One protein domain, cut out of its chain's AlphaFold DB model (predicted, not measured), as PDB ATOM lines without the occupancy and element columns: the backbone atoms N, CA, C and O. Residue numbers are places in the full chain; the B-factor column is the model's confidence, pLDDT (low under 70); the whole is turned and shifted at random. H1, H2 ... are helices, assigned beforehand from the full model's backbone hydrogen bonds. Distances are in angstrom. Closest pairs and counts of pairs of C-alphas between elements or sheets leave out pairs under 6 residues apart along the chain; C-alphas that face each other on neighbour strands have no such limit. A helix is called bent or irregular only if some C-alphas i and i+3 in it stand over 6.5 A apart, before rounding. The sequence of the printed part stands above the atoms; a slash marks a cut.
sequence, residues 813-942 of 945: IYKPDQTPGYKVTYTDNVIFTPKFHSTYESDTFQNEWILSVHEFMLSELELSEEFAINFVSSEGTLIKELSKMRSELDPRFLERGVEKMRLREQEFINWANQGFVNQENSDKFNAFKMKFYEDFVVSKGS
ATOM      1  N   ILE A 813      31.397 -48.907 -55.601       78.12
ATOM      2  CA  ILE A 813      32.601 -48.681 -54.799       78.12
ATOM      3  C   ILE A 813      32.747 -47.181 -54.551       78.12
ATOM      4  O   ILE A 813      32.917 -46.395 -55.484       78.12
ATOM      5  N   TYR A 814      32.703 -46.780 -53.282       88.31
ATOM      6  CA  TYR A 814      32.968 -45.405 -52.883       88.31
ATOM      7  C   TYR A 814      34.433 -45.026 -53.175       88.31
ATOM      8  O   TYR A 814      35.363 -45.525 -52.537       88.31
ATOM      9  N   LYS A 815      34.641 -44.143 -54.162       87.88
ATOM     10  CA  LYS A 815      35.952 -43.615 -54.580       87.88
ATOM     11  C   LYS A 815      36.005 -42.100 -54.332       87.88
ATOM     12  O   LYS A 815      35.721 -41.338 -55.252       87.88
ATOM     13  N   PRO A 816      36.292 -41.656 -53.099       91.19
ATOM     14  CA  PRO A 816      36.416 -40.234 -52.798       91.19
ATOM     15  C   PRO A 816      37.664 -39.634 -53.448       91.19
ATOM     16  O   PRO A 816      38.673 -40.326 -53.607       91.19
ATOM     17  N   ASP A 817      37.612 -38.335 -53.739       92.69
ATOM     18  CA  ASP A 817      38.790 -37.572 -54.141       92.69
ATOM     19  C   ASP A 817      39.823 -37.602 -53.011       92.69
ATOM     20  O   ASP A 817      39.539 -37.240 -51.864       92.69
ATOM     21  N   GLN A 818      41.027 -38.072 -53.330       94.69
ATOM     22  CA  GLN A 818      42.108 -38.188 -52.361       94.69
ATOM     23  C   GLN A 818      43.053 -36.990 -52.479       94.69
ATOM     24  O   GLN A 818      43.410 -36.576 -53.580       94.69
ATOM     25  N   THR A 819      43.477 -36.438 -51.344       94.50
ATOM     26  CA  THR A 819      44.378 -35.280 -51.283       94.50
ATOM     27  C   THR A 819      45.701 -35.670 -50.629       94.50
ATOM     28  O   THR A 819      45.684 -36.316 -49.581       94.50
ATOM     29  N   PRO A 820      46.851 -35.301 -51.221       86.25
ATOM     30  CA  PRO A 820      48.148 -35.535 -50.603       86.25
ATOM     31  C   PRO A 820      48.272 -34.636 -49.366       86.25
ATOM     32  O   PRO A 820      48.261 -33.413 -49.474       86.25
ATOM     33  N   GLY A 821      48.307 -35.243 -48.183       90.69
ATOM     34  CA  GLY A 821      48.445 -34.547 -46.904       90.69
ATOM     35  C   GLY A 821      47.823 -35.346 -45.766       90.69
ATOM     36  O   GLY A 821      46.726 -35.889 -45.916       90.69
ATOM     37  N   TYR A 822      48.522 -35.414 -44.636       95.44
ATOM     38  CA  TYR A 822      48.021 -36.104 -43.455       95.44
ATOM     39  C   TYR A 822      46.801 -35.357 -42.889       95.44
ATOM     40  O   TYR A 822      46.750 -34.127 -42.855       95.44
ATOM     41  N   LYS A 823      45.770 -36.099 -42.490       96.44
ATOM     42  CA  LYS A 823      44.534 -35.576 -41.889       96.44
ATOM     43  C   LYS A 823      44.570 -35.741 -40.376       96.44
ATOM     44  O   LYS A 823      45.313 -36.556 -39.850       96.44
ATOM     45  N   VAL A 824      43.734 -34.991 -39.664       94.88
ATOM     46  CA  VAL A 824      43.709 -35.036 -38.191       94.88
ATOM     47  C   VAL A 824      43.239 -36.401 -37.672       94.88
ATOM     48  O   VAL A 824      43.780 -36.901 -36.691       94.88
ATOM     49  N   THR A 825      42.258 -37.016 -38.338       97.62
ATOM     50  CA  THR A 825      41.665 -38.295 -37.918       97.62
ATOM     51  C   THR A 825      42.212 -39.463 -38.743       97.62
ATOM     52  O   THR A 825      42.536 -39.321 -39.928       97.62
ATOM     53  N   TYR A 826      42.311 -40.648 -38.141       97.88
ATOM     54  CA  TYR A 826      42.658 -41.884 -38.846       97.88
ATOM     55  C   TYR A 826      41.598 -42.240 -39.886       97.88
ATOM     56  O   TYR A 826      41.949 -42.672 -40.985       97.88
ATOM     57  N   THR A 827      40.317 -42.019 -39.576       98.00
ATOM     58  CA  THR A 827      39.215 -42.242 -40.520       98.00
ATOM     59  C   THR A 827      39.411 -41.414 -41.787       98.00
ATOM     60  O   THR A 827      39.387 -41.963 -42.890       98.00
ATOM     61  N   ASP A 828      39.681 -40.114 -41.646       97.62
ATOM     62  CA  ASP A 828      39.863 -39.239 -42.803       97.62
ATOM     63  C   ASP A 828      41.147 -39.576 -43.566       97.62
ATOM     64  O   ASP A 828      41.146 -39.534 -44.794       97.62
ATOM     65  N   ASN A 829      42.220 -39.980 -42.879       97.75
ATOM     66  CA  ASN A 829      43.438 -40.445 -43.545       97.75
ATOM     67  C   ASN A 829      43.192 -41.692 -44.400       97.75
ATOM     68  O   ASN A 829      43.578 -41.749 -45.566       97.75
ATOM     69  N   VAL A 830      42.509 -42.697 -43.856       97.25
ATOM     70  CA  VAL A 830      42.226 -43.941 -44.582       97.25
ATOM     71  C   VAL A 830      41.346 -43.688 -45.808       97.25
ATOM     72  O   VAL A 830      41.534 -44.337 -46.840       97.25
ATOM     73  N   ILE A 831      40.396 -42.755 -45.715       96.56
ATOM     74  CA  ILE A 831      39.452 -42.437 -46.792       96.56
ATOM     75  C   ILE A 831      40.096 -41.514 -47.839       96.56
ATOM     76  O   ILE A 831      40.102 -41.837 -49.033       96.56
ATOM     77  N   PHE A 832      40.653 -40.387 -47.401       97.06
ATOM     78  CA  PHE A 832      41.019 -39.254 -48.251       97.06
ATOM     79  C   PHE A 832      42.523 -39.103 -48.496       97.06
ATOM     80  O   PHE A 832      42.892 -38.278 -49.328       97.06
ATOM     81  N   THR A 833      43.396 -39.870 -47.839       96.31
ATOM     82  CA  THR A 833      44.845 -39.794 -48.084       96.31
ATOM     83  C   THR A 833      45.282 -40.903 -49.057       96.31
ATOM     84  O   THR A 833      45.011 -42.090 -48.824       96.31
ATOM     85  N   PRO A 834      45.942 -40.563 -50.184       94.44
ATOM     86  CA  PRO A 834      46.435 -41.549 -51.142       94.44
ATOM     87  C   PRO A 834      47.421 -42.520 -50.501       94.44
ATOM     88  O   PRO A 834      48.297 -42.105 -49.747       94.44
ATOM     89  N   LYS A 835      47.292 -43.817 -50.818       93.50
ATOM     90  CA  LYS A 835      48.202 -44.887 -50.361       93.50
ATOM     91  C   LYS A 835      48.456 -44.917 -48.833       93.50
ATOM     92  O   LYS A 835      49.437 -45.520 -48.407       93.50
ATOM     93  N   PHE A 836      47.588 -44.332 -47.997       95.69
ATOM     94  CA  PHE A 836      47.814 -44.246 -46.545       95.69
ATOM     95  C   PHE A 836      47.990 -45.619 -45.891       95.69
ATOM     96  O   PHE A 836      49.023 -45.898 -45.290       95.69
ATOM     97  N   HIS A 837      47.020 -46.513 -46.098       95.31
ATOM     98  CA  HIS A 837      47.059 -47.879 -45.573       95.31
ATOM     99  C   HIS A 837      48.284 -48.659 -46.067       95.31
ATOM    100  O   HIS A 837      48.997 -49.247 -45.266       95.31
ATOM    101  N   SER A 838      48.567 -48.622 -47.374       94.50
ATOM    102  CA  SER A 838      49.719 -49.325 -47.955       94.50
ATOM    103  C   SER A 838      51.060 -48.776 -47.468       94.50
ATOM    104  O   SER A 838      52.010 -49.534 -47.331       94.50
ATOM    105  N   THR A 839      51.141 -47.472 -47.188       94.44
ATOM    106  CA  THR A 839      52.342 -46.859 -46.604       94.44
ATOM    107  C   THR A 839      52.532 -47.365 -45.178       94.44
ATOM    108  O   THR A 839      53.609 -47.856 -44.855       94.44
ATOM    109  N   TYR A 840      51.470 -47.353 -44.366       93.62
ATOM    110  CA  TYR A 840      51.492 -47.843 -42.984       93.62
ATOM    111  C   TYR A 840      51.758 -49.351 -42.857       93.62
ATOM    112  O   TYR A 840      52.293 -49.812 -41.852       93.62
ATOM    113  N   GLU A 841      51.368 -50.137 -43.862       93.38
ATOM    114  CA  GLU A 841      51.653 -51.573 -43.937       93.38
ATOM    115  C   GLU A 841      53.034 -51.900 -44.508       93.38
ATOM    116  O   GLU A 841      53.446 -53.054 -44.442       93.38
ATOM    117  N   SER A 842      53.757 -50.925 -45.064       95.56
ATOM    118  CA  SER A 842      55.088 -51.188 -45.606       95.56
ATOM    119  C   SER A 842      56.084 -51.498 -44.487       95.56
ATOM    120  O   SER A 842      56.180 -50.754 -43.508       95.56
ATOM    121  N   ASP A 843      56.875 -52.560 -44.655       93.75
ATOM    122  CA  ASP A 843      57.887 -52.976 -43.671       93.75
ATOM    123  C   ASP A 843      58.864 -51.836 -43.346       93.75
ATOM    124  O   ASP A 843      59.276 -51.650 -42.201       93.75
ATOM    125  N   THR A 844      59.215 -51.030 -44.351       94.81
ATOM    126  CA  THR A 844      60.087 -49.862 -44.184       94.81
ATOM    127  C   THR A 844      59.480 -48.809 -43.267       94.81
ATOM    128  O   THR A 844      60.176 -48.319 -42.382       94.81
ATOM    129  N   PHE A 845      58.196 -48.479 -43.450       95.19
ATOM    130  CA  PHE A 845      57.519 -47.513 -42.591       95.19
ATOM    131  C   PHE A 845      57.343 -48.081 -41.190       95.19
ATOM    132  O   PHE A 845      57.644 -47.392 -40.230       95.19
ATOM    133  N   GLN A 846      56.912 -49.341 -41.054       94.44
ATOM    134  CA  GLN A 846      56.683 -49.948 -39.741       94.44
ATOM    135  C   GLN A 846      57.950 -49.995 -38.894       94.44
ATOM    136  O   GLN A 846      57.900 -49.640 -37.720       94.44
ATOM    137  N   ASN A 847      59.088 -50.372 -39.480       94.56
ATOM    138  CA  ASN A 847      60.354 -50.421 -38.753       94.56
ATOM    139  C   ASN A 847      60.802 -49.027 -38.284       94.56
ATOM    140  O   ASN A 847      61.174 -48.866 -37.123       94.56
ATOM    141  N   GLU A 848      60.736 -48.011 -39.152       96.25
ATOM    142  CA  GLU A 848      61.100 -46.633 -38.785       96.25
ATOM    143  C   GLU A 848      60.092 -46.017 -37.802       96.25
ATOM    144  O   GLU A 848      60.484 -45.317 -36.867       96.25
ATOM    145  N   TRP A 849      58.803 -46.323 -37.966       96.12
ATOM    146  CA  TRP A 849      57.720 -45.846 -37.109       96.12
ATOM    147  C   TRP A 849      57.815 -46.417 -35.698       96.12
ATOM    148  O   TRP A 849      57.757 -45.656 -34.739       96.12
ATOM    149  N   ILE A 850      58.026 -47.731 -35.550       96.06
ATOM    150  CA  ILE A 850      58.167 -48.375 -34.235       96.06
ATOM    151  C   ILE A 850      59.334 -47.762 -33.458       96.06
ATOM    152  O   ILE A 850      59.162 -47.408 -32.293       96.06
ATOM    153  N   LEU A 851      60.497 -47.602 -34.101       96.25
ATOM    154  CA  LEU A 851      61.678 -47.016 -33.462       96.25
ATOM    155  C   LEU A 851      61.432 -45.559 -33.059       96.25
ATOM    156  O   LEU A 851      61.698 -45.190 -31.918       96.25
ATOM    157  N   SER A 852      60.863 -44.756 -33.960       97.00
ATOM    158  CA  SER A 852      60.642 -43.328 -33.709       97.00
ATOM    159  C   SER A 852      59.555 -43.086 -32.657       97.00
ATOM    160  O   SER A 852      59.692 -42.187 -31.832       97.00
ATOM    161  N   VAL A 853      58.484 -43.891 -32.641       96.75
ATOM    162  CA  VAL A 853      57.441 -43.825 -31.602       96.75
ATOM    163  C   VAL A 853      57.990 -44.240 -30.250       96.75
ATOM    164  O   VAL A 853      57.701 -43.574 -29.260       96.75
ATOM    165  N   HIS A 854      58.763 -45.326 -30.195       95.69
ATOM    166  CA  HIS A 854      59.366 -45.805 -28.953       95.69
ATOM    167  C   HIS A 854      60.311 -44.756 -28.365       95.69
ATOM    168  O   HIS A 854      60.146 -44.383 -27.204       95.69
ATOM    169  N   GLU A 855      61.203 -44.193 -29.187       97.44
ATOM    170  CA  GLU A 855      62.106 -43.112 -28.783       97.44
ATOM    171  C   GLU A 855      61.329 -41.879 -28.308       97.44
ATOM    172  O   GLU A 855      61.582 -41.396 -27.206       97.44
ATOM    173  N   PHE A 856      60.337 -41.403 -29.070       98.00
ATOM    174  CA  PHE A 856      59.555 -40.216 -28.711       98.00
ATOM    175  C   PHE A 856      58.723 -40.419 -27.436       98.00
ATOM    176  O   PHE A 856      58.714 -39.563 -26.554       98.00
ATOM    177  N   MET A 857      58.035 -41.558 -27.297       97.25
ATOM    178  CA  MET A 857      57.208 -41.834 -26.119       97.25
ATOM    179  C   MET A 857      58.039 -41.997 -24.842       97.25
ATOM    180  O   MET A 857      57.595 -41.551 -23.787       97.25
ATOM    181  N   LEU A 858      59.229 -42.600 -24.927       95.44
ATOM    182  CA  LEU A 858      60.116 -42.762 -23.773       95.44
ATOM    183  C   LEU A 858      60.845 -41.470 -23.404       95.44
ATOM    184  O   LEU A 858      60.925 -41.143 -22.223       95.44
ATOM    185  N   SER A 859      61.400 -40.757 -24.388       95.56
ATOM    186  CA  SER A 859      62.270 -39.599 -24.135       95.56
ATOM    187  C   SER A 859      61.501 -38.297 -23.916       95.56
ATOM    188  O   SER A 859      61.798 -37.577 -22.968       95.56
ATOM    189  N   GLU A 860      60.503 -38.004 -24.753       96.31
ATOM    190  CA  GLU A 860      59.790 -36.719 -24.733       96.31
ATOM    191  C   GLU A 860      58.522 -36.765 -23.871       96.31
ATOM    192  O   GLU A 860      58.113 -35.746 -23.312       96.31
ATOM    193  N   LEU A 861      57.873 -37.934 -23.769       96.94
ATOM    194  CA  LEU A 861      56.620 -38.095 -23.016       96.94
ATOM    195  C   LEU A 861      56.773 -38.862 -21.694       96.94
ATOM    196  O   LEU A 861      55.799 -38.925 -20.940       96.94
ATOM    197  N   GLU A 862      57.950 -39.440 -21.424       96.38
ATOM    198  CA  GLU A 862      58.253 -40.247 -20.228       96.38
ATOM    199  C   GLU A 862      57.246 -41.395 -19.978       96.38
ATOM    200  O   GLU A 862      56.939 -41.753 -18.836       96.38
ATOM    201  N   LEU A 863      56.694 -41.984 -21.045       95.69
ATOM    202  CA  LEU A 863      55.749 -43.105 -20.968       95.69
ATOM    203  C   LEU A 863      56.480 -44.449 -20.911       95.69
ATOM    204  O   LEU A 863      57.626 -44.572 -21.329       95.69
ATOM    205  N   SER A 864      55.809 -45.489 -20.409       95.62
ATOM    206  CA  SER A 864      56.414 -46.820 -20.335       95.62
ATOM    207  C   SER A 864      56.631 -47.435 -21.721       95.62
ATOM    208  O   SER A 864      55.810 -47.294 -22.629       95.62
ATOM    209  N   GLU A 865      57.711 -48.204 -21.853       93.94
ATOM    210  CA  GLU A 865      58.015 -48.978 -23.064       93.94
ATOM    211  C   GLU A 865      56.857 -49.911 -23.457       93.94
ATOM    212  O   GLU A 865      56.497 -50.017 -24.628       93.94
ATOM    213  N   GLU A 866      56.218 -50.537 -22.466       95.38
ATOM    214  CA  GLU A 866      55.054 -51.399 -22.683       95.38
ATOM    215  C   GLU A 866      53.889 -50.641 -23.342       95.38
ATOM    216  O   GLU A 866      53.228 -51.177 -24.234       95.38
ATOM    217  N   PHE A 867      53.643 -49.385 -22.947       95.62
ATOM    218  CA  PHE A 867      52.603 -48.573 -23.572       95.62
ATOM    219  C   PHE A 867      52.944 -48.248 -25.028       95.62
ATOM    220  O   PHE A 867      52.074 -48.397 -25.884       95.62
ATOM    221  N   ALA A 868      54.199 -47.896 -25.329       93.81
ATOM    222  CA  ALA A 868      54.632 -47.598 -26.695       93.81
ATOM    223  C   ALA A 868      54.443 -48.795 -27.642       93.81
ATOM    224  O   ALA A 868      53.866 -48.654 -28.723       93.81
ATOM    225  N   ILE A 869      54.844 -49.996 -27.210       91.44
ATOM    226  CA  ILE A 869      54.678 -51.232 -27.992       91.44
ATOM    227  C   ILE A 869      53.189 -51.528 -28.231       91.44
ATOM    228  O   ILE A 869      52.766 -51.790 -29.363       91.44
ATOM    229  N   ASN A 870      52.376 -51.459 -27.173       95.44
ATOM    230  CA  ASN A 870      50.938 -51.707 -27.266       95.44
ATOM    231  C   ASN A 870      50.230 -50.668 -28.142       95.44
ATOM    232  O   ASN A 870      49.299 -51.021 -28.871       95.44
ATOM    233  N   PHE A 871      50.672 -49.408 -28.099       96.81
ATOM    234  CA  PHE A 871      50.135 -48.327 -28.916       96.81
ATOM    235  C   PHE A 871      50.348 -48.598 -30.404       96.81
ATOM    236  O   PHE A 871      49.365 -48.637 -31.142       96.81
ATOM    237  N   VAL A 872      51.583 -48.869 -30.838       95.31
ATOM    238  CA  VAL A 872      51.882 -49.088 -32.265       95.31
ATOM    239  C   VAL A 872      51.139 -50.310 -32.815       95.31
ATOM    240  O   VAL A 872      50.558 -50.257 -33.900       95.31
ATOM    241  N   SER A 873      51.081 -51.399 -32.043       94.56
ATOM    242  CA  SER A 873      50.322 -52.600 -32.418       94.56
ATOM    243  C   SER A 873      48.815 -52.324 -32.559       94.56
ATOM    244  O   SER A 873      48.170 -52.736 -33.534       94.56
ATOM    245  N   SER A 874      48.243 -51.577 -31.610       96.94
ATOM    246  CA  SER A 874      46.816 -51.232 -31.611       96.94
ATOM    247  C   SER A 874      46.464 -50.250 -32.728       96.94
ATOM    248  O   SER A 874      45.415 -50.384 -33.358       96.94
ATOM    249  N   GLU A 875      47.353 -49.303 -33.024       97.56
ATOM    250  CA  GLU A 875      47.214 -48.356 -34.128       97.56
ATOM    251  C   GLU A 875      47.243 -49.071 -35.484       97.56
ATOM    252  O   GLU A 875      46.359 -48.863 -36.318       97.56
ATOM    253  N   GLY A 876      48.200 -49.981 -35.692       96.25
ATOM    254  CA  GLY A 876      48.260 -50.795 -36.907       96.25
ATOM    255  C   GLY A 876      46.996 -51.639 -37.103       96.25
ATOM    256  O   GLY A 876      46.487 -51.761 -38.219       96.25
ATOM    257  N   THR A 877      46.436 -52.173 -36.012       97.06
ATOM    258  CA  THR A 877      45.159 -52.904 -36.037       97.06
ATOM    259  C   THR A 877      43.991 -51.990 -36.410       97.06
ATOM    260  O   THR A 877      43.197 -52.349 -37.281       97.06
ATOM    261  N   LEU A 878      43.911 -50.790 -35.819       98.06
ATOM    262  CA  LEU A 878      42.888 -49.800 -36.161       98.06
ATOM    263  C   LEU A 878      42.928 -49.461 -37.656       98.06
ATOM    264  O   LEU A 878      41.892 -49.482 -38.314       98.06
ATOM    265  N   ILE A 879      44.108 -49.180 -38.212       97.56
ATOM    266  CA  ILE A 879      44.253 -48.787 -39.622       97.56
ATOM    267  C   ILE A 879      43.785 -49.907 -40.563       97.56
ATOM    268  O   ILE A 879      43.077 -49.629 -41.537       97.56
ATOM    269  N   LYS A 880      44.096 -51.170 -40.248       97.12
ATOM    270  CA  LYS A 880      43.601 -52.340 -40.997       97.12
ATOM    271  C   LYS A 880      42.081 -52.470 -40.932       97.12
ATOM    272  O   LYS A 880      41.430 -52.702 -41.952       97.12
ATOM    273  N   GLU A 881      41.495 -52.298 -39.749       97.31
ATOM    274  CA  GLU A 881      40.042 -52.356 -39.565       97.31
ATOM    275  C   GLU A 881      39.328 -51.222 -40.303       97.31
ATOM    276  O   GLU A 881      38.354 -51.475 -41.011       97.31
ATOM    277  N   LEU A 882      39.840 -49.993 -40.212       97.62
ATOM    278  CA  LEU A 882      39.308 -48.842 -40.940       97.62
ATOM    279  C   LEU A 882      39.424 -49.035 -42.458       97.62
ATOM    280  O   LEU A 882      38.494 -48.710 -43.191       97.62
ATOM    281  N   SER A 883      40.526 -49.605 -42.950       96.69
ATOM    282  CA  SER A 883      40.702 -49.925 -44.374       96.69
ATOM    283  C   SER A 883      39.695 -50.969 -44.860       96.69
ATOM    284  O   SER A 883      39.067 -50.803 -45.910       96.69
ATOM    285  N   LYS A 884      39.439 -52.000 -44.046       96.25
ATOM    286  CA  LYS A 884      38.381 -52.976 -44.315       96.25
ATOM    287  C   LYS A 884      37.004 -52.310 -44.343       96.25
ATOM    288  O   LYS A 884      36.273 -52.484 -45.316       96.25
ATOM    289  N   MET A 885      36.674 -51.490 -43.343       96.81
ATOM    290  CA  MET A 885      35.407 -50.746 -43.309       96.81
ATOM    291  C   MET A 885      35.257 -49.819 -44.520       96.81
ATOM    292  O   MET A 885      34.175 -49.758 -45.098       96.81
ATOM    293  N   ARG A 886      36.341 -49.165 -44.963       95.38
ATOM    294  CA  ARG A 886      36.366 -48.354 -46.188       95.38
ATOM    295  C   ARG A 886      35.973 -49.175 -47.416       95.38
ATOM    296  O   ARG A 886      35.192 -48.690 -48.230       95.38
ATOM    297  N   SER A 887      36.496 -50.395 -47.559       93.56
ATOM    298  CA  SER A 887      36.158 -51.279 -48.688       93.56
ATOM    299  C   SER A 887      34.691 -51.735 -48.693       93.56
ATOM    300  O   SER A 887      34.162 -52.096 -49.742       93.56
ATOM    301  N   GLU A 888      34.024 -51.665 -47.538       93.56
ATOM    302  CA  GLU A 888      32.617 -52.027 -47.334       93.56
ATOM    303  C   GLU A 888      31.665 -50.807 -47.375       93.56
ATOM    304  O   GLU A 888      30.457 -50.962 -47.172       93.56
ATOM    305  N   LEU A 889      32.168 -49.590 -47.635       94.44
ATOM    306  CA  LEU A 889      31.340 -48.380 -47.706       94.44
ATOM    307  C   LEU A 889      30.411 -48.400 -48.928       94.44
ATOM    308  O   LEU A 889      30.860 -48.297 -50.068       94.44
ATOM    309  N   ASP A 890      29.101 -48.443 -48.671       89.94
ATOM    310  CA  ASP A 890      28.067 -48.230 -49.688       89.94
ATOM    311  C   ASP A 890      27.811 -46.718 -49.868       89.94
ATOM    312  O   ASP A 890      27.395 -46.058 -48.906       89.94
ATOM    313  N   PRO A 891      27.979 -46.156 -51.085       89.88
ATOM    314  CA  PRO A 891      27.698 -44.753 -51.384       89.88
ATOM    315  C   PRO A 891      26.294 -44.286 -50.968       89.88
ATOM    316  O   PRO A 891      26.104 -43.111 -50.667       89.88
ATOM    317  N   ARG A 892      25.301 -45.187 -50.920       89.69
ATOM    318  CA  ARG A 892      23.918 -44.867 -50.513       89.69
ATOM    319  C   ARG A 892      23.775 -44.589 -49.019       89.69
ATOM    320  O   ARG A 892      22.829 -43.921 -48.616       89.69
ATOM    321  N   PHE A 893      24.681 -45.126 -48.206       92.62
ATOM    322  CA  PHE A 893      24.662 -45.023 -46.745       92.62
ATOM    323  C   PHE A 893      25.991 -44.483 -46.214       92.62
ATOM    324  O   PHE A 893      26.435 -44.871 -45.132       92.62
ATOM    325  N   LEU A 894      26.617 -43.590 -46.984       92.50
ATOM    326  CA  LEU A 894      27.965 -43.099 -46.732       92.50
ATOM    327  C   LEU A 894      28.119 -42.510 -45.325       92.50
ATOM    328  O   LEU A 894      29.014 -42.927 -44.598       92.50
ATOM    329  N   GLU A 895      27.218 -41.616 -44.908       94.25
ATOM    330  CA  GLU A 895      27.260 -41.000 -43.573       94.25
ATOM    331  C   GLU A 895      27.260 -42.049 -42.458       94.25
ATOM    332  O   GLU A 895      28.059 -41.978 -41.531       94.25
ATOM    333  N   ARG A 896      26.418 -43.081 -42.582       93.81
ATOM    334  CA  ARG A 896      26.332 -44.159 -41.589       93.81
ATOM    335  C   ARG A 896      27.595 -45.017 -41.567       93.81
ATOM    336  O   ARG A 896      27.991 -45.488 -40.505       93.81
ATOM    337  N   GLY A 897      28.188 -45.271 -42.731       94.00
ATOM    338  CA  GLY A 897      29.431 -46.027 -42.845       94.00
ATOM    339  C   GLY A 897      30.622 -45.270 -42.255       94.00
ATOM    340  O   GLY A 897      31.363 -45.830 -41.453       94.00
ATOM    341  N   VAL A 898      30.748 -43.980 -42.577       96.50
ATOM    342  CA  VAL A 898      31.785 -43.094 -42.025       96.50
ATOM    343  C   VAL A 898      31.604 -42.914 -40.517       96.50
ATOM    344  O   VAL A 898      32.584 -42.958 -39.781       96.50
ATOM    345  N   GLU A 899      30.369 -42.798 -40.027       97.06
ATOM    346  CA  GLU A 899      30.102 -42.708 -38.589       97.06
ATOM    347  C   GLU A 899      30.552 -43.972 -37.841       97.06
ATOM    348  O   GLU A 899      31.174 -43.879 -36.787       97.06
ATOM    349  N   LYS A 900      30.333 -45.167 -38.407       96.88
ATOM    350  CA  LYS A 900      30.859 -46.414 -37.821       96.88
ATOM    351  C   LYS A 900      32.386 -46.420 -37.734       96.88
ATOM    352  O   LYS A 900      32.928 -46.879 -36.731       96.88
ATOM    353  N   MET A 901      33.066 -45.912 -38.761       98.25
ATOM    354  CA  MET A 901      34.525 -45.771 -38.756       98.25
ATOM    355  C   MET A 901      34.986 -44.805 -37.657       98.25
ATOM    356  O   MET A 901      35.879 -45.145 -36.882       98.25
ATOM    357  N   ARG A 902      34.313 -43.655 -37.515       98.19
ATOM    358  CA  ARG A 902      34.601 -42.664 -36.465       98.19
ATOM    359  C   ARG A 902      34.371 -43.197 -35.060       98.19
ATOM    360  O   ARG A 902      35.197 -42.952 -34.192       98.19
ATOM    361  N   LEU A 903      33.298 -43.954 -34.834       97.19
ATOM    362  CA  LEU A 903      33.054 -44.606 -33.544       97.19
ATOM    363  C   LEU A 903      34.188 -45.573 -33.193       97.19
ATOM    364  O   LEU A 903      34.697 -45.548 -32.074       97.19
ATOM    365  N   ARG A 904      34.641 -46.377 -34.163       98.00
ATOM    366  CA  ARG A 904      35.751 -47.313 -33.957       98.00
ATOM    367  C   ARG A 904      37.076 -46.601 -33.669       98.00
ATOM    368  O   ARG A 904      37.837 -47.043 -32.805       98.00
ATOM    369  N   GLU A 905      37.345 -45.505 -34.372       98.12
ATOM    370  CA  GLU A 905      38.474 -44.619 -34.091       98.12
ATOM    371  C   GLU A 905      38.365 -43.997 -32.692       98.12
ATOM    372  O   GLU A 905      39.344 -43.983 -31.951       98.12
ATOM    373  N   GLN A 906      37.180 -43.537 -32.288       97.88
ATOM    374  CA  GLN A 906      36.959 -42.921 -30.983       97.88
ATOM    375  C   GLN A 906      37.197 -43.905 -29.829       97.88
ATOM    376  O   GLN A 906      37.766 -43.519 -28.810       97.88
ATOM    377  N   GLU A 907      36.827 -45.178 -29.982       96.69
ATOM    378  CA  GLU A 907      37.173 -46.234 -29.019       96.69
ATOM    379  C   GLU A 907      38.690 -46.374 -28.844       96.69
ATOM    380  O   GLU A 907      39.178 -46.464 -27.715       96.69
ATOM    381  N   PHE A 908      39.443 -46.336 -29.948       97.94
ATOM    382  CA  PHE A 908      40.904 -46.360 -29.911       97.94
ATOM    383  C   PHE A 908      41.481 -45.095 -29.263       97.94
ATOM    384  O   PHE A 908      42.331 -45.208 -28.385       97.94
ATOM    385  N   ILE A 909      40.994 -43.906 -29.634       96.69
ATOM    386  CA  ILE A 909      41.442 -42.631 -29.050       96.69
ATOM    387  C   ILE A 909      41.168 -42.604 -27.542       96.69
ATOM    388  O   ILE A 909      42.029 -42.192 -26.771       96.69
ATOM    389  N   ASN A 910      40.004 -43.085 -27.098       96.19
ATOM    390  CA  ASN A 910      39.662 -43.163 -25.678       96.19
ATOM    391  C   ASN A 910      40.607 -44.092 -24.909       96.19
ATOM    392  O   ASN A 910      40.996 -43.768 -23.789       96.19
ATOM    393  N   TRP A 911      40.975 -45.233 -25.494       96.69
ATOM    394  CA  TRP A 911      41.970 -46.135 -24.917       96.69
ATOM    395  C   TRP A 911      43.366 -45.496 -24.884       96.69
ATOM    396  O   TRP A 911      44.017 -45.499 -23.843       96.69
ATOM    397  N   ALA A 912      43.802 -44.882 -25.984       95.50
ATOM    398  CA  ALA A 912      45.100 -44.224 -26.076       95.50
ATOM    399  C   ALA A 912      45.229 -43.069 -25.070       95.50
ATOM    400  O   ALA A 912      46.214 -42.987 -24.341       95.50
ATOM    401  N   ASN A 913      44.201 -42.223 -24.965       95.00
ATOM    402  CA  ASN A 913      44.152 -41.106 -24.021       95.00
ATOM    403  C   ASN A 913      44.152 -41.549 -22.551       95.00
ATOM    404  O   ASN A 913      44.475 -40.741 -21.691       95.00
ATOM    405  N   GLN A 914      43.801 -42.801 -22.230       94.31
ATOM    406  CA  GLN A 914      43.976 -43.329 -20.869       94.31
ATOM    407  C   GLN A 914      45.443 -43.636 -20.552       94.31
ATOM    408  O   GLN A 914      45.828 -43.591 -19.386       94.31
ATOM    409  N   GLY A 915      46.247 -43.966 -21.565       92.56
ATOM    410  CA  GLY A 915      47.685 -44.172 -21.407       92.56
ATOM    411  C   GLY A 915      48.502 -42.885 -21.513       92.56
ATOM    412  O   GLY A 915      49.522 -42.755 -20.841       92.56
ATOM    413  N   PHE A 916      48.032 -41.897 -22.281       93.75
ATOM    414  CA  PHE A 916      48.587 -40.545 -22.239       93.75
ATOM    415  C   PHE A 916      48.191 -39.865 -20.921       93.75
ATOM    416  O   PHE A 916      47.026 -39.565 -20.686       93.75
ATOM    417  N   VAL A 917      49.171 -39.602 -20.050       88.31
ATOM    418  CA  VAL A 917      48.967 -39.023 -18.703       88.31
ATOM    419  C   VAL A 917      48.140 -37.725 -18.728       88.31
ATOM    420  O   VAL A 917      47.405 -37.435 -17.783       88.31
ATOM    421  N   ASN A 918      48.256 -36.934 -19.798       93.44
ATOM    422  CA  ASN A 918      47.525 -35.687 -19.992       93.44
ATOM    423  C   ASN A 918      47.229 -35.421 -21.488       93.44
ATOM    424  O   ASN A 918      47.805 -36.049 -22.379       93.44
ATOM    425  N   GLN A 919      46.329 -34.466 -21.758       93.69
ATOM    426  CA  GLN A 919      45.943 -34.077 -23.123       93.69
ATOM    427  C   GLN A 919      47.110 -33.456 -23.910       93.69
ATOM    428  O   GLN A 919      47.232 -33.700 -25.105       93.69
ATOM    429  N   GLU A 920      47.998 -32.714 -23.243       95.94
ATOM    430  CA  GLU A 920      49.162 -32.081 -23.877       95.94
ATOM    431  C   GLU A 920      50.098 -33.117 -24.524       95.94
ATOM    432  O   GLU A 920      50.577 -32.913 -25.638       95.94
ATOM    433  N   ASN A 921      50.312 -34.259 -23.867       95.75
ATOM    434  CA  ASN A 921      51.112 -35.358 -24.401       95.75
ATOM    435  C   ASN A 921      50.451 -35.993 -25.631       95.75
ATOM    436  O   ASN A 921      51.148 -36.321 -26.591       95.75
ATOM    437  N   SER A 922      49.120 -36.121 -25.632       96.19
ATOM    438  CA  SER A 922      48.356 -36.591 -26.798       96.19
ATOM    439  C   SER A 922      48.507 -35.624 -27.981       96.19
ATOM    440  O   SER A 922      48.773 -36.045 -29.108       96.19
ATOM    441  N   ASP A 923      48.439 -34.315 -27.729       95.56
ATOM    442  CA  ASP A 923      48.595 -33.285 -28.761       95.56
ATOM    443  C   ASP A 923      50.031 -33.253 -29.324       95.56
ATOM    444  O   ASP A 923      50.216 -33.232 -30.545       95.56
ATOM    445  N   LYS A 924      51.056 -33.338 -28.459       96.81
ATOM    446  CA  LYS A 924      52.472 -33.465 -28.861       96.81
ATOM    447  C   LYS A 924      52.705 -34.711 -29.708       96.81
ATOM    448  O   LYS A 924      53.352 -34.630 -30.752       96.81
ATOM    449  N   PHE A 925      52.150 -35.848 -29.289       97.44
ATOM    450  CA  PHE A 925      52.261 -37.097 -30.032       97.44
ATOM    451  C   PHE A 925      51.583 -37.013 -31.405       97.44
ATOM    452  O   PHE A 925      52.154 -37.443 -32.406       97.44
ATOM    453  N   ASN A 926      50.394 -36.409 -31.492       96.19
ATOM    454  CA  ASN A 926      49.705 -36.220 -32.768       96.19
ATOM    455  C   ASN A 926      50.486 -35.303 -33.721       96.19
ATOM    456  O   ASN A 926      50.568 -35.606 -34.913       96.19
ATOM    457  N   ALA A 927      51.103 -34.233 -33.210       96.50
ATOM    458  CA  ALA A 927      51.973 -33.364 -34.000       96.50
ATOM    459  C   ALA A 927      53.222 -34.106 -34.508       96.50
ATOM    460  O   ALA A 927      53.572 -33.992 -35.684       96.50
ATOM    461  N   PHE A 928      53.856 -34.909 -33.645       97.56
ATOM    462  CA  PHE A 928      54.974 -35.778 -34.014       97.56
ATOM    463  C   PHE A 928      54.583 -36.769 -35.117       97.56
ATOM    464  O   PHE A 928      55.251 -36.831 -36.144       97.56
ATOM    465  N   LYS A 929      53.467 -37.486 -34.948       96.31
ATOM    466  CA  LYS A 929      52.947 -38.459 -35.919       96.31
ATOM    467  C   LYS A 929      52.673 -37.831 -37.284       96.31
ATOM    468  O   LYS A 929      53.054 -38.398 -38.306       96.31
ATOM    469  N   MET A 930      52.023 -36.664 -37.301       96.25
ATOM    470  CA  MET A 930      51.734 -35.928 -38.535       96.25
ATOM    471  C   MET A 930      53.030 -35.585 -39.272       96.25
ATOM    472  O   MET A 930      53.180 -35.925 -40.444       96.25
ATOM    473  N   LYS A 931      53.990 -34.987 -38.556       96.50
ATOM    474  CA  LYS A 931      55.291 -34.614 -39.111       96.50
ATOM    475  C   LYS A 931      56.070 -35.832 -39.609       96.50
ATOM    476  O   LYS A 931      56.587 -35.805 -40.718       96.50
ATOM    477  N   PHE A 932      56.108 -36.910 -38.828       96.56
ATOM    478  CA  PHE A 932      56.792 -38.147 -39.197       96.56
ATOM    479  C   PHE A 932      56.243 -38.728 -40.505       96.56
ATOM    480  O   PHE A 932      57.011 -39.080 -41.398       96.56
ATOM    481  N   TYR A 933      54.916 -38.806 -40.641       95.50
ATOM    482  CA  TYR A 933      54.297 -39.325 -41.857       95.50
ATOM    483  C   TYR A 933      54.613 -38.446 -43.074       95.50
ATOM    484  O   TYR A 933      54.948 -38.964 -44.139       95.50
ATOM    485  N   GLU A 934      54.520 -37.123 -42.928       94.50
ATOM    486  CA  GLU A 934      54.843 -36.176 -44.000       94.50
ATOM    487  C   GLU A 934      56.315 -36.276 -44.418       94.50
ATOM    488  O   GLU A 934      56.598 -36.418 -45.609       94.50
ATOM    489  N   ASP A 935      57.240 -36.309 -43.456       94.75
ATOM    490  CA  ASP A 935      58.677 -36.460 -43.700       94.75
ATOM    491  C   ASP A 935      58.994 -37.802 -44.387       94.75
ATOM    492  O   ASP A 935      59.799 -37.855 -45.325       94.75
ATOM    493  N   PHE A 936      58.332 -38.893 -43.987       94.50
ATOM    494  CA  PHE A 936      58.502 -40.204 -44.617       94.50
ATOM    495  C   PHE A 936      58.006 -40.212 -46.069       94.50
ATOM    496  O   PHE A 936      58.710 -40.668 -46.973       94.50
ATOM    497  N   VAL A 937      56.807 -39.678 -46.320       91.75
ATOM    498  CA  VAL A 937      56.239 -39.618 -47.675       91.75
ATOM    499  C   VAL A 937      57.069 -38.703 -48.577       91.75
ATOM    500  O   VAL A 937      57.287 -39.042 -49.737       91.75
ATOM    501  N   VAL A 938      57.592 -37.586 -48.068       89.69
ATOM    502  CA  VAL A 938      58.467 -36.691 -48.842       89.69
ATOM    503  C   VAL A 938      59.823 -37.341 -49.137       89.69
ATOM    504  O   VAL A 938      60.312 -37.249 -50.262       89.69
ATOM    505  N   SER A 939      60.429 -38.016 -48.157       87.50
ATOM    506  CA  SER A 939      61.772 -38.595 -48.299       87.50
ATOM    507  C   SER A 939      61.811 -39.886 -49.123       87.50
ATOM    508  O   SER A 939      62.776 -40.094 -49.859       87.50
ATOM    509  N   LYS A 940      60.784 -40.744 -49.029       82.69
ATOM    510  CA  LYS A 940      60.756 -42.072 -49.679       82.69
ATOM    511  C   LYS A 940      59.606 -42.290 -50.660       82.69
ATOM    512  O   LYS A 940      59.588 -43.298 -51.366       82.69
ATOM    513  N   GLY A 941      58.664 -41.354 -50.766       63.12
ATOM    514  CA  GLY A 941      57.528 -41.459 -51.690       63.12
ATOM    515  C   GLY A 941      57.918 -41.481 -53.169       63.12
ATOM    516  O   GLY A 941      57.148 -41.977 -53.982       63.12
ATOM    517  N   SER A 942      59.129 -41.038 -53.521       57.00
ATOM    518  CA  SER A 942      59.668 -41.096 -54.887       57.00
ATOM    519  C   SER A 942      60.160 -42.488 -55.318       57.00
ATOM    520  O   SER A 942      60.449 -42.673 -56.496       57.00
TER     521      SER A 942
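What this domain is: This is residues 813 to 942 of the 945 residues of an uncharacterized protein of Bacteriovorax sp. BSW11_IV (UniProt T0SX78). Two long helices, H4 and H5, run side by side as a helical hairpin; the short H1 packs on both of them, the short H2 packs on H4, and H3 packs on the first part of H4, folding back to it at a slant. The long last helix, H6, makes a corner with the end of H5 and runs past H3 and H2 without touching any helix. The printed part has 130 residues with six named helices, H1 to H6 in order along the chain, and no named strand: the class is all helix. The whole is compact, with a radius of gyration of the C-alphas of 14.9 A, and spans 46 by 36 by 22 A.

Where its parts are: H5, residues 891 to 915, is the longest helix, 36.0 A from C-alpha 891 at (27.698, -44.753, -51.384) to C-alpha 915 at (47.685, -44.172, -21.407). H4, residues 865 to 887, measures 33.8 A. H1 is residues 826 to 832, 9.9 A, beginning at C-alpha (42.658, -41.884, -38.846). H2 is residues 836 to 840, 6.3 A, and H3 is residues 843 to 859, 24.1 A. H6, residues 919 to 942, measures 35.3 A and ends at C-alpha (59.668, -41.096, -54.887). H5 and H6 are irregular: C-alphas 892 and 895 are 8.6 A apart, and C-alphas 939 and 942 are 7.4 A apart.

How they stand to each other: H4 is the hub, touching H1, H2, H3 and H5. H4 and H5 form a hairpin at a shallow tilt of 4 degrees, opposite ways; their closest C-alphas, of Leu 882 and Met 901, are 6.1 A apart. H1 touches H5, residues 898 to 905 alone, with Thr 827 and Met 901 closest at 6.1 A between C-alphas. H1 touches H4, residues 879 to 886 alone, with C-alphas of Val 830 and Ser 883 closest at 6.2 A. H2 touches H4, the closest C-alphas being those of His 837 and Ile 879, 6.6 A. H3 and H4 form a hairpin at a steep tilt of 42 degrees, the C-alphas of His 854 and Ala 868 closest at 5.5 A. H6 is close to but not clearly touching H3, with C-alphas of Phe 845 and Phe 936 closest at 7.6 A. H6 and H4 are apart. Every O i to N i+4 pair is within hydrogen-bond range in H1, H2, H3 and H4, against 18 of 21 in H5 and 19 of 20 in H6.

The domain as a whole: The C-alphas farthest apart, of Ser 859 and Arg 892, are 46.8 A apart. The printed part has no cut, and the five links between the helices are tight. Residues 813 to 825 hold no named element. The mean pLDDT of the printed part is 94.4; residues 941 to 942 are under 70.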